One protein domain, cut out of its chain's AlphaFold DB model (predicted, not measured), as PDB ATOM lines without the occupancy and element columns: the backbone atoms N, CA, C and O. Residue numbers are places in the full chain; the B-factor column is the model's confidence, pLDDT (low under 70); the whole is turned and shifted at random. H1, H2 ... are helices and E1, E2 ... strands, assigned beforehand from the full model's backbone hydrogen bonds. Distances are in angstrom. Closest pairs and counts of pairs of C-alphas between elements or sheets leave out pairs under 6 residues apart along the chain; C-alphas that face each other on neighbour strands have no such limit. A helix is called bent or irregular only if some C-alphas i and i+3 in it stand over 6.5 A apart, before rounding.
ATOM      1  N   GLY A   5      60.962  26.390 211.836       61.31
ATOM      2  CA  GLY A   5      61.544  26.512 210.489       61.31
ATOM      3  C   GLY A   5      62.317  27.812 210.228       61.31
ATOM      4  O   GLY A   5      63.278  27.811 209.457       61.31
ATOM      5  N   VAL A   6      61.950  28.906 210.902       68.94
ATOM      6  CA  VAL A   6      62.589  30.226 210.734       68.94
ATOM      7  C   VAL A   6      64.047  30.194 211.198       68.94
ATOM      8  O   VAL A   6      64.925  30.763 210.550       68.94
ATOM      9  N   ARG A   7      64.326  29.459 212.279       69.19
ATOM     10  CA  ARG A   7      65.658  29.371 212.897       69.19
ATOM     11  C   ARG A   7      66.653  28.593 212.035       69.19
ATOM     12  O   ARG A   7      67.769  29.056 211.829       69.19
ATOM     13  N   ILE A   8      66.224  27.467 211.456       69.81
ATOM     14  CA  ILE A   8      67.041  26.682 210.513       69.81
ATOM     15  C   ILE A   8      67.358  27.521 209.267       69.81
ATOM     16  O   ILE A   8      68.504  27.561 208.818       69.81
ATOM     17  N   GLY A   9      66.358  28.230 208.730       70.50
ATOM     18  CA  GLY A   9      66.549  29.129 207.591       70.50
ATOM     19  C   GLY A   9      67.547  30.253 207.888       70.50
ATOM     20  O   GLY A   9      68.419  30.530 207.064       70.50
ATOM     21  N   ALA A  10      67.463  30.860 209.075       74.00
ATOM     22  CA  ALA A  10      68.390  31.899 209.513       74.00
ATOM     23  C   ALA A  10      69.829  31.376 209.655       74.00
ATOM     24  O   ALA A  10      70.746  32.009 209.139       74.00
ATOM     25  N   ALA A  11      70.027  30.210 210.277       69.38
ATOM     26  CA  ALA A  11      71.351  29.614 210.456       69.38
ATOM     27  C   ALA A  11      72.007  29.232 209.114       69.38
ATOM     28  O   ALA A  11      73.166  29.564 208.867       69.38
ATOM     29  N   LEU A  12      71.245  28.635 208.186       72.00
ATOM     30  CA  LEU A  12      71.723  28.361 206.822       72.00
ATOM     31  C   LEU A  12      72.094  29.648 206.074       72.00
ATOM     32  O   LEU A  12      73.116  29.697 205.390       72.00
ATOM     33  N   LYS A  13      71.281  30.701 206.217       74.50
ATOM     34  CA  LYS A  13      71.544  32.007 205.601       74.50
ATOM     35  C   LYS A  13      72.809  32.652 206.171       74.50
ATOM     36  O   LYS A  13      73.608  33.170 205.399       74.50
ATOM     37  N   GLN A  14      73.007  32.611 207.490       72.12
ATOM     38  CA  GLN A  14      74.209  33.149 208.132       72.12
ATOM     39  C   GLN A  14      75.468  32.425 207.666       72.12
ATOM     40  O   GLN A  14      76.448  33.078 207.320       72.12
ATOM     41  N   ALA A  15      75.421  31.098 207.565       67.44
ATOM     42  CA  ALA A  15      76.560  30.334 207.082       67.44
ATOM     43  C   ALA A  15      76.898  30.601 205.606       67.44
ATOM     44  O   ALA A  15      78.067  30.670 205.237       67.44
ATOM     45  N   TYR A  16      75.885  30.802 204.760       70.75
ATOM     46  CA  TYR A  16      76.109  31.225 203.376       70.75
ATOM     47  C   TYR A  16      76.791  32.604 203.307       70.75
ATOM     48  O   TYR A  16      77.708  32.822 202.515       70.75
ATOM     49  N   LEU A  17      76.373  33.540 204.167       72.88
ATOM     50  CA  LEU A  17      76.940  34.888 204.224       72.88
ATOM     51  C   LEU A  17      78.360  34.914 204.809       72.88
ATOM     52  O   LEU A  17      79.200  35.650 204.289       72.88
ATOM     53  N   SER A  18      78.656  34.132 205.850       65.00
ATOM     54  CA  SER A  18      80.005  34.057 206.427       65.00
ATOM     55  C   SER A  18      81.016  33.485 205.432       65.00
ATOM     56  O   SER A  18      82.117  34.021 205.314       65.00
ATOM     57  N   GLU A  19      80.616  32.498 204.625       61.88
ATOM     58  CA  GLU A  19      81.454  31.956 203.553       61.88
ATOM     59  C   GLU A  19      81.736  32.984 202.448       61.88
ATOM     60  O   GLU A  19      82.866  33.080 201.966       61.88
ATOM     61  N   SER A  20      80.739  33.792 202.066       60.19
ATOM     62  CA  SER A  20      80.948  34.857 201.073       60.19
ATOM     63  C   SER A  20      81.952  35.920 201.550       60.19
ATOM     64  O   SER A  20      82.672  36.499 200.736       60.19
ATOM     65  N   LYS A  21      82.051  36.134 202.871       59.97
ATOM     66  CA  LYS A  21      82.983  37.087 203.493       59.97
ATOM     67  C   LYS A  21      84.388  36.514 203.716       59.97
ATOM     68  O   LYS A  21      85.342  37.282 203.668       59.97
ATOM     69  N   SER A  22      84.552  35.199 203.894       54.75
ATOM     70  CA  SER A  22      85.851  34.538 204.136       54.75
ATOM     71  C   SER A  22      86.692  34.340 202.858       54.75
ATOM     72  O   SER A  22      87.240  33.260 202.614       54.75
ATOM     73  N   THR A  23      86.763  35.356 201.995       47.97
ATOM     74  CA  THR A  23      87.579  35.352 200.766       47.97
ATOM     75  C   THR A  23      88.920  36.048 201.018       47.97
ATOM     76  O   THR A  23      89.321  36.941 200.279       47.97
ATOM     77  N   THR A  24      89.635  35.631 202.061       52.16
ATOM     78  CA  THR A  24      91.065  35.927 202.215       52.16
ATOM     79  C   THR A  24      91.807  34.598 202.216       52.16
ATOM     80  O   THR A  24      91.569  33.720 203.042       52.16
ATOM     81  N   THR A  25      92.662  34.417 201.215       54.38
ATOM     82  CA  THR A  25      93.362  33.168 200.875       54.38
ATOM     83  C   THR A  25      94.232  32.610 202.014       54.38
ATOM     84  O   THR A  25      94.540  31.421 202.017       54.38
ATOM     85  N   GLU A  26      94.576  33.431 203.006       53.25
ATOM     86  CA  GLU A  26      95.538  33.116 204.069       53.25
ATOM     87  C   GLU A  26      94.970  32.225 205.194       53.25
ATOM     88  O   GLU A  26      95.667  31.322 205.651       53.25
ATOM     89  N   GLU A  27      93.691  32.350 205.578       52.75
ATOM     90  CA  GLU A  27      93.081  31.480 206.612       52.75
ATOM     91  C   GLU A  27      92.751  30.065 206.108       52.75
ATOM     92  O   GLU A  27      92.634  29.122 206.889       52.75
ATOM     93  N   ARG A  28      92.629  29.872 204.787       50.06
ATOM     94  CA  ARG A  28      92.337  28.549 204.200       50.06
ATOM     95  C   ARG A  28      93.527  27.588 204.234       50.06
ATOM     96  O   ARG A  28      93.319  26.395 204.023       50.06
ATOM     97  N   LEU A  29      94.741  28.093 204.450       51.97
ATOM     98  CA  LEU A  29      95.989  27.324 204.389       51.97
ATOM     99  C   LEU A  29      96.471  26.832 205.765       51.97
ATOM    100  O   LEU A  29      97.315  25.942 205.811       51.97
ATOM    101  N   SER A  30      95.943  27.365 206.875       54.31
ATOM    102  CA  SER A  30      96.401  27.031 208.237       54.31
ATOM    103  C   SER A  30      95.593  25.926 208.934       54.31
ATOM    104  O   SER A  30      96.047  25.384 209.940       54.31
ATOM    105  N   SER A  31      94.434  25.532 208.394       53.50
ATOM    106  CA  SER A  31      93.656  24.389 208.889       53.50
ATOM    107  C   SER A  31      93.821  23.184 207.964       53.50
ATOM    108  O   SER A  31      93.348  23.189 206.827       53.50
ATOM    109  N   SER A  32      94.429  22.110 208.477       57.94
ATOM    110  CA  SER A  32      94.557  20.801 207.804       57.94
ATOM    111  C   SER A  32      93.199  20.188 207.396       57.94
ATOM    112  O   SER A  32      93.127  19.267 206.582       57.94
ATOM    113  N   HIS A  33      92.087  20.728 207.904       59.97
ATOM    114  CA  HIS A  33      90.739  20.294 207.563       59.97
ATOM    115  C   HIS A  33      89.880  21.466 207.084       59.97
ATOM    116  O   HIS A  33      89.662  22.442 207.806       59.97
ATOM    117  N   LYS A  34      89.336  21.350 205.866       62.59
ATOM    118  CA  LYS A  34      88.247  22.227 205.422       62.59
ATOM    119  C   LYS A  34      87.004  21.893 206.254       62.59
ATOM    120  O   LYS A  34      86.590  20.731 206.229       62.59
ATOM    121  N   PRO A  35      86.391  22.859 206.959       64.69
ATOM    122  CA  PRO A  35      85.168  22.593 207.701       64.69
ATOM    123  C   PRO A  35      84.060  22.146 206.739       64.69
ATOM    124  O   PRO A  35      83.901  22.696 205.644       64.69
ATOM    125  N   HIS A  36      83.304  21.114 207.124       70.94
ATOM    126  CA  HIS A  36      82.162  20.653 206.338       70.94
ATOM    127  C   HIS A  36      81.126  21.777 206.229       70.94
ATOM    128  O   HIS A  36      80.809  22.437 207.212       70.94
ATOM    129  N   ARG A  37      80.574  22.020 205.039       74.88
ATOM    130  CA  ARG A  37      79.607  23.111 204.862       74.88
ATOM    131  C   ARG A  37      78.259  22.764 205.501       74.88
ATOM    132  O   ARG A  37      77.773  21.651 205.264       74.88
ATOM    133  N   PRO A  38      77.618  23.692 206.229       82.06
ATOM    134  CA  PRO A  38      76.216  23.547 206.592       82.06
ATOM    135  C   PRO A  38      75.357  23.446 205.335       82.06
ATOM    136  O   PRO A  38      75.497  24.236 204.402       82.06
ATOM    137  N   HIS A  39      74.467  22.463 205.293       83.50
ATOM    138  CA  HIS A  39      73.553  22.269 204.171       83.50
ATOM    139  C   HIS A  39      72.314  21.478 204.595       83.50
ATOM    140  O   HIS A  39      72.262  20.883 205.673       83.50
ATOM    141  N   ILE A  40      71.314  21.437 203.714       83.25
ATOM    142  CA  ILE A  40      70.174  20.531 203.845       83.25
ATOM    143  C   ILE A  40      70.427  19.287 203.001       83.25
ATOM    144  O   ILE A  40      70.509  19.352 201.771       83.25
ATOM    145  N   ARG A  41      70.474  18.127 203.654       88.06
ATOM    146  CA  ARG A  41      70.320  16.846 202.971       88.06
ATOM    147  C   ARG A  41      68.873  16.730 202.503       88.06
ATOM    148  O   ARG A  41      67.953  16.741 203.321       88.06
ATOM    149  N   LYS A  42      68.681  16.654 201.183       89.69
ATOM    150  CA  LYS A  42      67.354  16.638 200.553       89.69
ATOM    151  C   LYS A  42      66.529  15.424 200.977       89.69
ATOM    152  O   LYS A  42      67.058  14.333 201.212       89.69
ATOM    153  N   ALA A  43      65.219  15.639 201.006       90.12
ATOM    154  CA  ALA A  43      64.248  14.578 201.189       90.12
ATOM    155  C   ALA A  43      64.313  13.590 200.023       90.12
ATOM    156  O   ALA A  43      64.504  13.988 198.872       90.12
ATOM    157  N   HIS A  44      64.177  12.308 200.333       95.38
ATOM    158  CA  HIS A  44      64.172  11.246 199.339       95.38
ATOM    159  C   HIS A  44      63.458  10.011 199.883       95.38
ATOM    160  O   HIS A  44      63.348   9.803 201.095       95.38
ATOM    161  N   TRP A  45      62.990   9.170 198.965       97.19
ATOM    162  CA  TRP A  45      62.547   7.826 199.298       97.19
ATOM    163  C   TRP A  45      63.754   6.958 199.643       97.19
ATOM    164  O   TRP A  45      64.718   6.889 198.881       97.19
ATOM    165  N   HIS A  46      63.696   6.287 200.785       96.31
ATOM    166  CA  HIS A  46      64.716   5.358 201.234       96.31
ATOM    167  C   HIS A  46      64.141   3.947 201.283       96.31
ATOM    168  O   HIS A  46      63.210   3.668 202.040       96.31
ATOM    169  N   GLY A  47      64.689   3.074 200.445       95.50
ATOM    170  CA  GLY A  47      64.325   1.667 200.393       95.50
ATOM    171  C   GLY A  47      65.251   0.830 201.258       95.50
ATOM    172  O   GLY A  47      66.469   0.965 201.169       95.50
ATOM    173  N   PHE A  48      64.689  -0.056 202.069       93.19
ATOM    174  CA  PHE A  48      65.458  -0.977 202.899       93.19
ATOM    175  C   PHE A  48      64.815  -2.361 202.905       93.19
ATOM    176  O   PHE A  48      63.625  -2.527 202.640       93.19
ATOM    177  N   ARG A  49      65.628  -3.384 203.180       93.31
ATOM    178  CA  ARG A  49      65.153  -4.759 203.353       93.31
ATOM    179  C   ARG A  49      65.111  -5.076 204.839       93.31
ATOM    180  O   ARG A  49      66.109  -4.868 205.527       93.31
ATOM    181  N   SER A  50      63.975  -5.567 205.316       85.81
ATOM    182  CA  SER A  50      63.751  -5.926 206.719       85.81
ATOM    183  C   SER A  50      63.599  -7.445 206.882       85.81
ATOM    184  O   SER A  50      63.374  -8.176 205.915       85.81
ATOM    185  N   GLY A  51      63.744  -7.937 208.117       87.44
ATOM    186  CA  GLY A  51      63.531  -9.345 208.469       87.44
ATOM    187  C   GLY A  51      64.794 -10.216 208.503       87.44
ATOM    188  O   GLY A  51      65.923  -9.725 208.465       87.44
ATOM    189  N   LYS A  52      64.592 -11.536 208.637       89.56
ATOM    190  CA  LYS A  52      65.675 -12.524 208.780       89.56
ATOM    191  C   LYS A  52      66.574 -12.539 207.541       89.56
ATOM    192  O   LYS A  52      66.100 -12.514 206.409       89.56
ATOM    193  N   MET A  53      67.886 -12.631 207.765       91.69
ATOM    194  CA  MET A  53      68.866 -12.769 206.681       91.69
ATOM    195  C   MET A  53      69.128 -14.228 206.288       91.69
ATOM    196  O   MET A  53      69.618 -14.478 205.187       91.69
ATOM    197  N   LYS A  54      68.820 -15.180 207.173       92.81
ATOM    198  CA  LYS A  54      69.079 -16.608 206.986       92.81
ATOM    199  C   LYS A  54      67.797 -17.427 207.113       92.81
ATOM    200  O   LYS A  54      66.901 -17.026 207.860       92.81
ATOM    201  N   ASP A  55      67.720 -18.522 206.366       89.50
ATOM    202  CA  ASP A  55      66.659 -19.520 206.482       89.50
ATOM    203  C   ASP A  55      66.847 -20.385 207.745       89.50
ATOM    204  O   ASP A  55      67.779 -20.182 208.529       89.50
ATOM    205  N   GLU A  56      65.941 -21.338 207.965       90.44
ATOM    206  CA  GLU A  56      65.983 -22.254 209.116       90.44
ATOM    207  C   GLU A  56      67.216 -23.171 209.106       90.44
ATOM    208  O   GLU A  56      67.646 -23.636 210.158       90.44
ATOM    209  N   ASN A  57      67.836 -23.349 207.938       90.56
ATOM    210  CA  ASN A  57      69.036 -24.156 207.734       90.56
ATOM    211  C   ASN A  57      70.332 -23.326 207.820       90.56
ATOM    212  O   ASN A  57      71.425 -23.853 207.625       90.56
ATOM    213  N   GLY A  58      70.235 -22.021 208.104       90.06
ATOM    214  CA  GLY A  58      71.378 -21.120 208.239       90.06
ATOM    215  C   GLY A  58      71.933 -20.557 206.923       90.06
ATOM    216  O   GLY A  58      72.910 -19.798 206.962       90.06
ATOM    217  N   ASN A  59      71.312 -20.850 205.779       93.31
ATOM    218  CA  ASN A  59      71.703 -20.319 204.474       93.31
ATOM    219  C   ASN A  59      71.176 -18.899 204.274       93.31
ATOM    220  O   ASN A  59      70.110 -18.538 204.768       93.31
ATOM    221  N   LEU A  60      71.905 -18.071 203.522       92.75
ATOM    222  CA  LEU A  60      71.467 -16.706 203.227       92.75
ATOM    223  C   LEU A  60      70.219 -16.708 202.338       92.75
ATOM    224  O   LEU A  60      70.223 -17.261 201.242       92.75
ATOM    225  N   ILE A  61      69.176 -16.004 202.780       91.44
ATOM    226  CA  ILE A  61      67.975 -15.771 201.975       91.44
ATOM    227  C   ILE A  61      68.327 -14.776 200.855       91.44
ATOM    228  O   ILE A  61      68.798 -13.678 201.187       91.44
ATOM    229  N   PRO A  62      68.072 -15.108 199.573       91.12
ATOM    230  CA  PRO A  62      68.243 -14.199 198.441       91.12
ATOM    231  C   PRO A  62      67.526 -12.856 198.637       91.12
ATOM    232  O   PRO A  62      66.454 -12.784 199.238       91.12
ATOM    233  N   ALA A  63      68.128 -11.764 198.161       87.56
ATOM    234  CA  ALA A  63      67.663 -10.405 198.452       87.56
ATOM    235  C   ALA A  63      66.285 -10.071 197.845       87.56
ATOM    236  O   ALA A  63      65.575  -9.225 198.384       87.56
ATOM    237  N   ASP A  64      65.918 -10.715 196.741       89.56
ATOM    238  CA  ASP A  64      64.618 -10.651 196.062       89.56
ATOM    239  C   ASP A  64      63.495 -11.326 196.863       89.56
ATOM    240  O   ASP A  64      62.346 -10.899 196.797       89.56
ATOM    241  N   LYS A  65      63.837 -12.324 197.684       89.31
ATOM    242  CA  LYS A  65      62.891 -13.017 198.570       89.31
ATOM    243  C   LYS A  65      62.703 -12.321 199.918       89.31
ATOM    244  O   LYS A  65      61.875 -12.742 200.721       89.31
ATOM    245  N   ARG A  66      63.484 -11.273 200.198       91.50
ATOM    246  CA  ARG A  66      63.359 -10.485 201.430       91.50
ATOM    247  C   ARG A  66      62.365  -9.353 201.232       91.50
ATOM    248  O   ARG A  66      62.364  -8.688 200.199       91.50
ATOM    249  N   LYS A  67      61.572  -9.092 202.270       90.31
ATOM    250  CA  LYS A  67      60.617  -7.987 202.286       90.31
ATOM    251  C   LYS A  67      61.351  -6.664 202.055       90.31
ATOM    252  O   LYS A  67      62.277  -6.326 202.795       90.31
ATOM    253  N   PHE A  68      60.939  -5.940 201.021       93.50
ATOM    254  CA  PHE A  68      61.434  -4.605 200.711       93.50
ATOM    255  C   PHE A  68      60.401  -3.571 201.145       93.50
ATOM    256  O   PHE A  68      59.223  -3.677 200.806       93.50
ATOM    257  N   GLU A  69      60.850  -2.582 201.902       94.50
ATOM    258  CA  GLU A  69      60.019  -1.508 202.425       94.50
ATOM    259  C   GLU A  69      60.578  -0.163 201.978       94.50
ATOM    260  O   GLU A  69      61.791   0.021 201.843       94.50
ATOM    261  N   LEU A  70      59.676   0.790 201.753       96.06
ATOM    262  CA  LEU A  70      60.011   2.144 201.347       96.06
ATOM    263  C   LEU A  70      59.558   3.118 202.428       96.06
ATOM    264  O   LEU A  70      58.414   3.074 202.878       96.06
ATOM    265  N   LYS A  71      60.450   4.022 202.825       93.75
ATOM    266  CA  LYS A  71      60.152   5.079 203.788       93.75
ATOM    267  C   LYS A  71      60.534   6.432 203.217       93.75
ATOM    268  O   LYS A  71      61.607   6.592 202.640       93.75
ATOM    269  N   TRP A  72      59.663   7.417 203.398       89.88
ATOM    270  CA  TRP A  72      60.012   8.805 203.126       89.88
ATOM    271  C   TRP A  72      60.964   9.302 204.210       89.88
ATOM    272  O   TRP A  72      60.620   9.272 205.396       89.88
ATOM    273  N   LEU A  73      62.157   9.750 203.819       90.50
ATOM    274  CA  LEU A  73      63.048  10.454 204.730       90.50
ATOM    275  C   LEU A  73      62.856  11.964 204.557       90.50
ATOM    276  O   LEU A  73      63.048  12.475 203.447       90.50
ATOM    277  N   PRO A  74      62.488  12.687 205.632       87.62
ATOM    278  CA  PRO A  74      62.361  14.134 205.577       87.62
ATOM    279  C   PRO A  74      63.734  14.788 205.348       87.62
ATOM    280  O   PRO A  74      64.774  14.158 205.574       87.62
ATOM    281  N   PRO A  75      63.765  16.055 204.904       87.19
ATOM    282  CA  PRO A  75      65.018  16.782 204.776       87.19
ATOM    283  C   PRO A  75      65.688  16.936 206.146       87.19
ATOM    284  O   PRO A  75      65.015  17.110 207.161       87.19
ATOM    285  N   MET A  76      67.019  16.881 206.178       81.50
ATOM    286  CA  MET A  76      67.793  16.985 207.419       81.50
ATOM    287  C   MET A  76      68.858  18.064 207.293       81.50
ATOM    288  O   MET A  76      69.628  18.071 206.334       81.50
ATOM    289  N   ALA A  77      68.909  18.955 208.277       83.31
ATOM    290  CA  ALA A  77      69.980  19.927 208.404       83.31
ATOM    291  C   ALA A  77      71.256  19.233 208.893       83.31
ATOM    292  O   ALA A  77      71.224  18.479 209.865       83.31
ATOM    293  N   VAL A  78      72.365  19.466 208.197       82.75
ATOM    294  CA  VAL A  78      73.672  18.875 208.492       82.75
ATOM    295  C   VAL A  78      74.653  20.000 208.770       82.75
ATOM    296  O   VAL A  78      74.726  20.948 207.992       82.75
ATOM    297  N   ASN A  79      75.404  19.867 209.862       78.69
ATOM    298  CA  ASN A  79      76.410  20.827 210.319       78.69
ATOM    299  C   ASN A  79      75.900  22.271 210.477       78.69
ATOM    300  O   ASN A  79      76.644  23.220 210.257       78.69
TER     301      ASN A  79
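Overview. This is residues 5 to 79 of the 96 residues of an uncharacterized protein of Gallibacterium genomosp. 1 (UniProt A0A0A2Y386). A long, bent two-stranded ribbon makes most of the length: E1 and then E2 form one side, E3 and then E4 the other, with the loop of residues 50 to 67 at the far end of E2 and E3. Helix H1 lies near the other end, by E1 and E4, and a wide loop, residues 22 to 38, joins it to E1; residues 20 to 34, of which 20 and 21 belong to H1, stick out. The printed part has 75 residues, with one named helix and four named strands in the order H1, E1, E2, E3, E4. The strands form two antiparallel sheets of two, E1 - E4 and E2 - E3; the class is mixed, helices and strands, with 35 residues in named elements, under half. The whole is extended and flat, with a radius of gyration of the C-alphas of 21.7 A and spans of 64 by 33 by 15 A.

Along the chain. H1 is residues 5 to 21, 24.9 A long, from C-alpha 5 at (61.544, 26.512, 210.489) to C-alpha 21 at (82.983, 37.087, 203.493). E1 is residues 39 to 41, 6.4 A. E2 is residues 44 to 49, 16.5 A, and E3 is residues 68 to 73, 15.7 A. E4 is residues 76 to 78, 6.3 A, and ends with C-alpha 78 at (73.672, 18.875, 208.492).

Arrangement. In H1, every O i to N i+4 pair is within hydrogen-bond range. The closest C-alphas of H1 and E1 are those of Leu 12 and His 39, 6.9 A apart. The closest C-alphas of H1 and E4 are those of Ile 8 and Ala 77, 7.7 A apart. E1 and E4 are antiparallel neighbours, their directions 139 degrees apart, with N 41 and O 76 at 2.8 A and N 78 and O 39 at 2.9 A, both within hydrogen-bond range. E1 runs on into E2 across a break of 2 residues, at 45 degrees. E2 and E3 form a hairpin, antiparallel at 150 degrees, with N 46 and O 71 at 2.8 A and N 69 and O 48 at 2.9 A, both within hydrogen-bond range. E3 runs on into E4 across a break of 2 residues, at 67 degrees. H1 is apart from E2 and from E3.

Size, cuts and confidence. The C-alphas of Thr 24 and Asn 57, the two farthest apart, are 64.2 A from each other. The printed part has no cut. The links H1 to E1, 17 residues, and E2 to E3, 18 residues, are long; the links E1 to E2 and E3 to E4 are tight. The mean pLDDT of the printed part is 78.0, and 24 residues are under 70: residues 5 to 8, 11, 15 and 18 to 35.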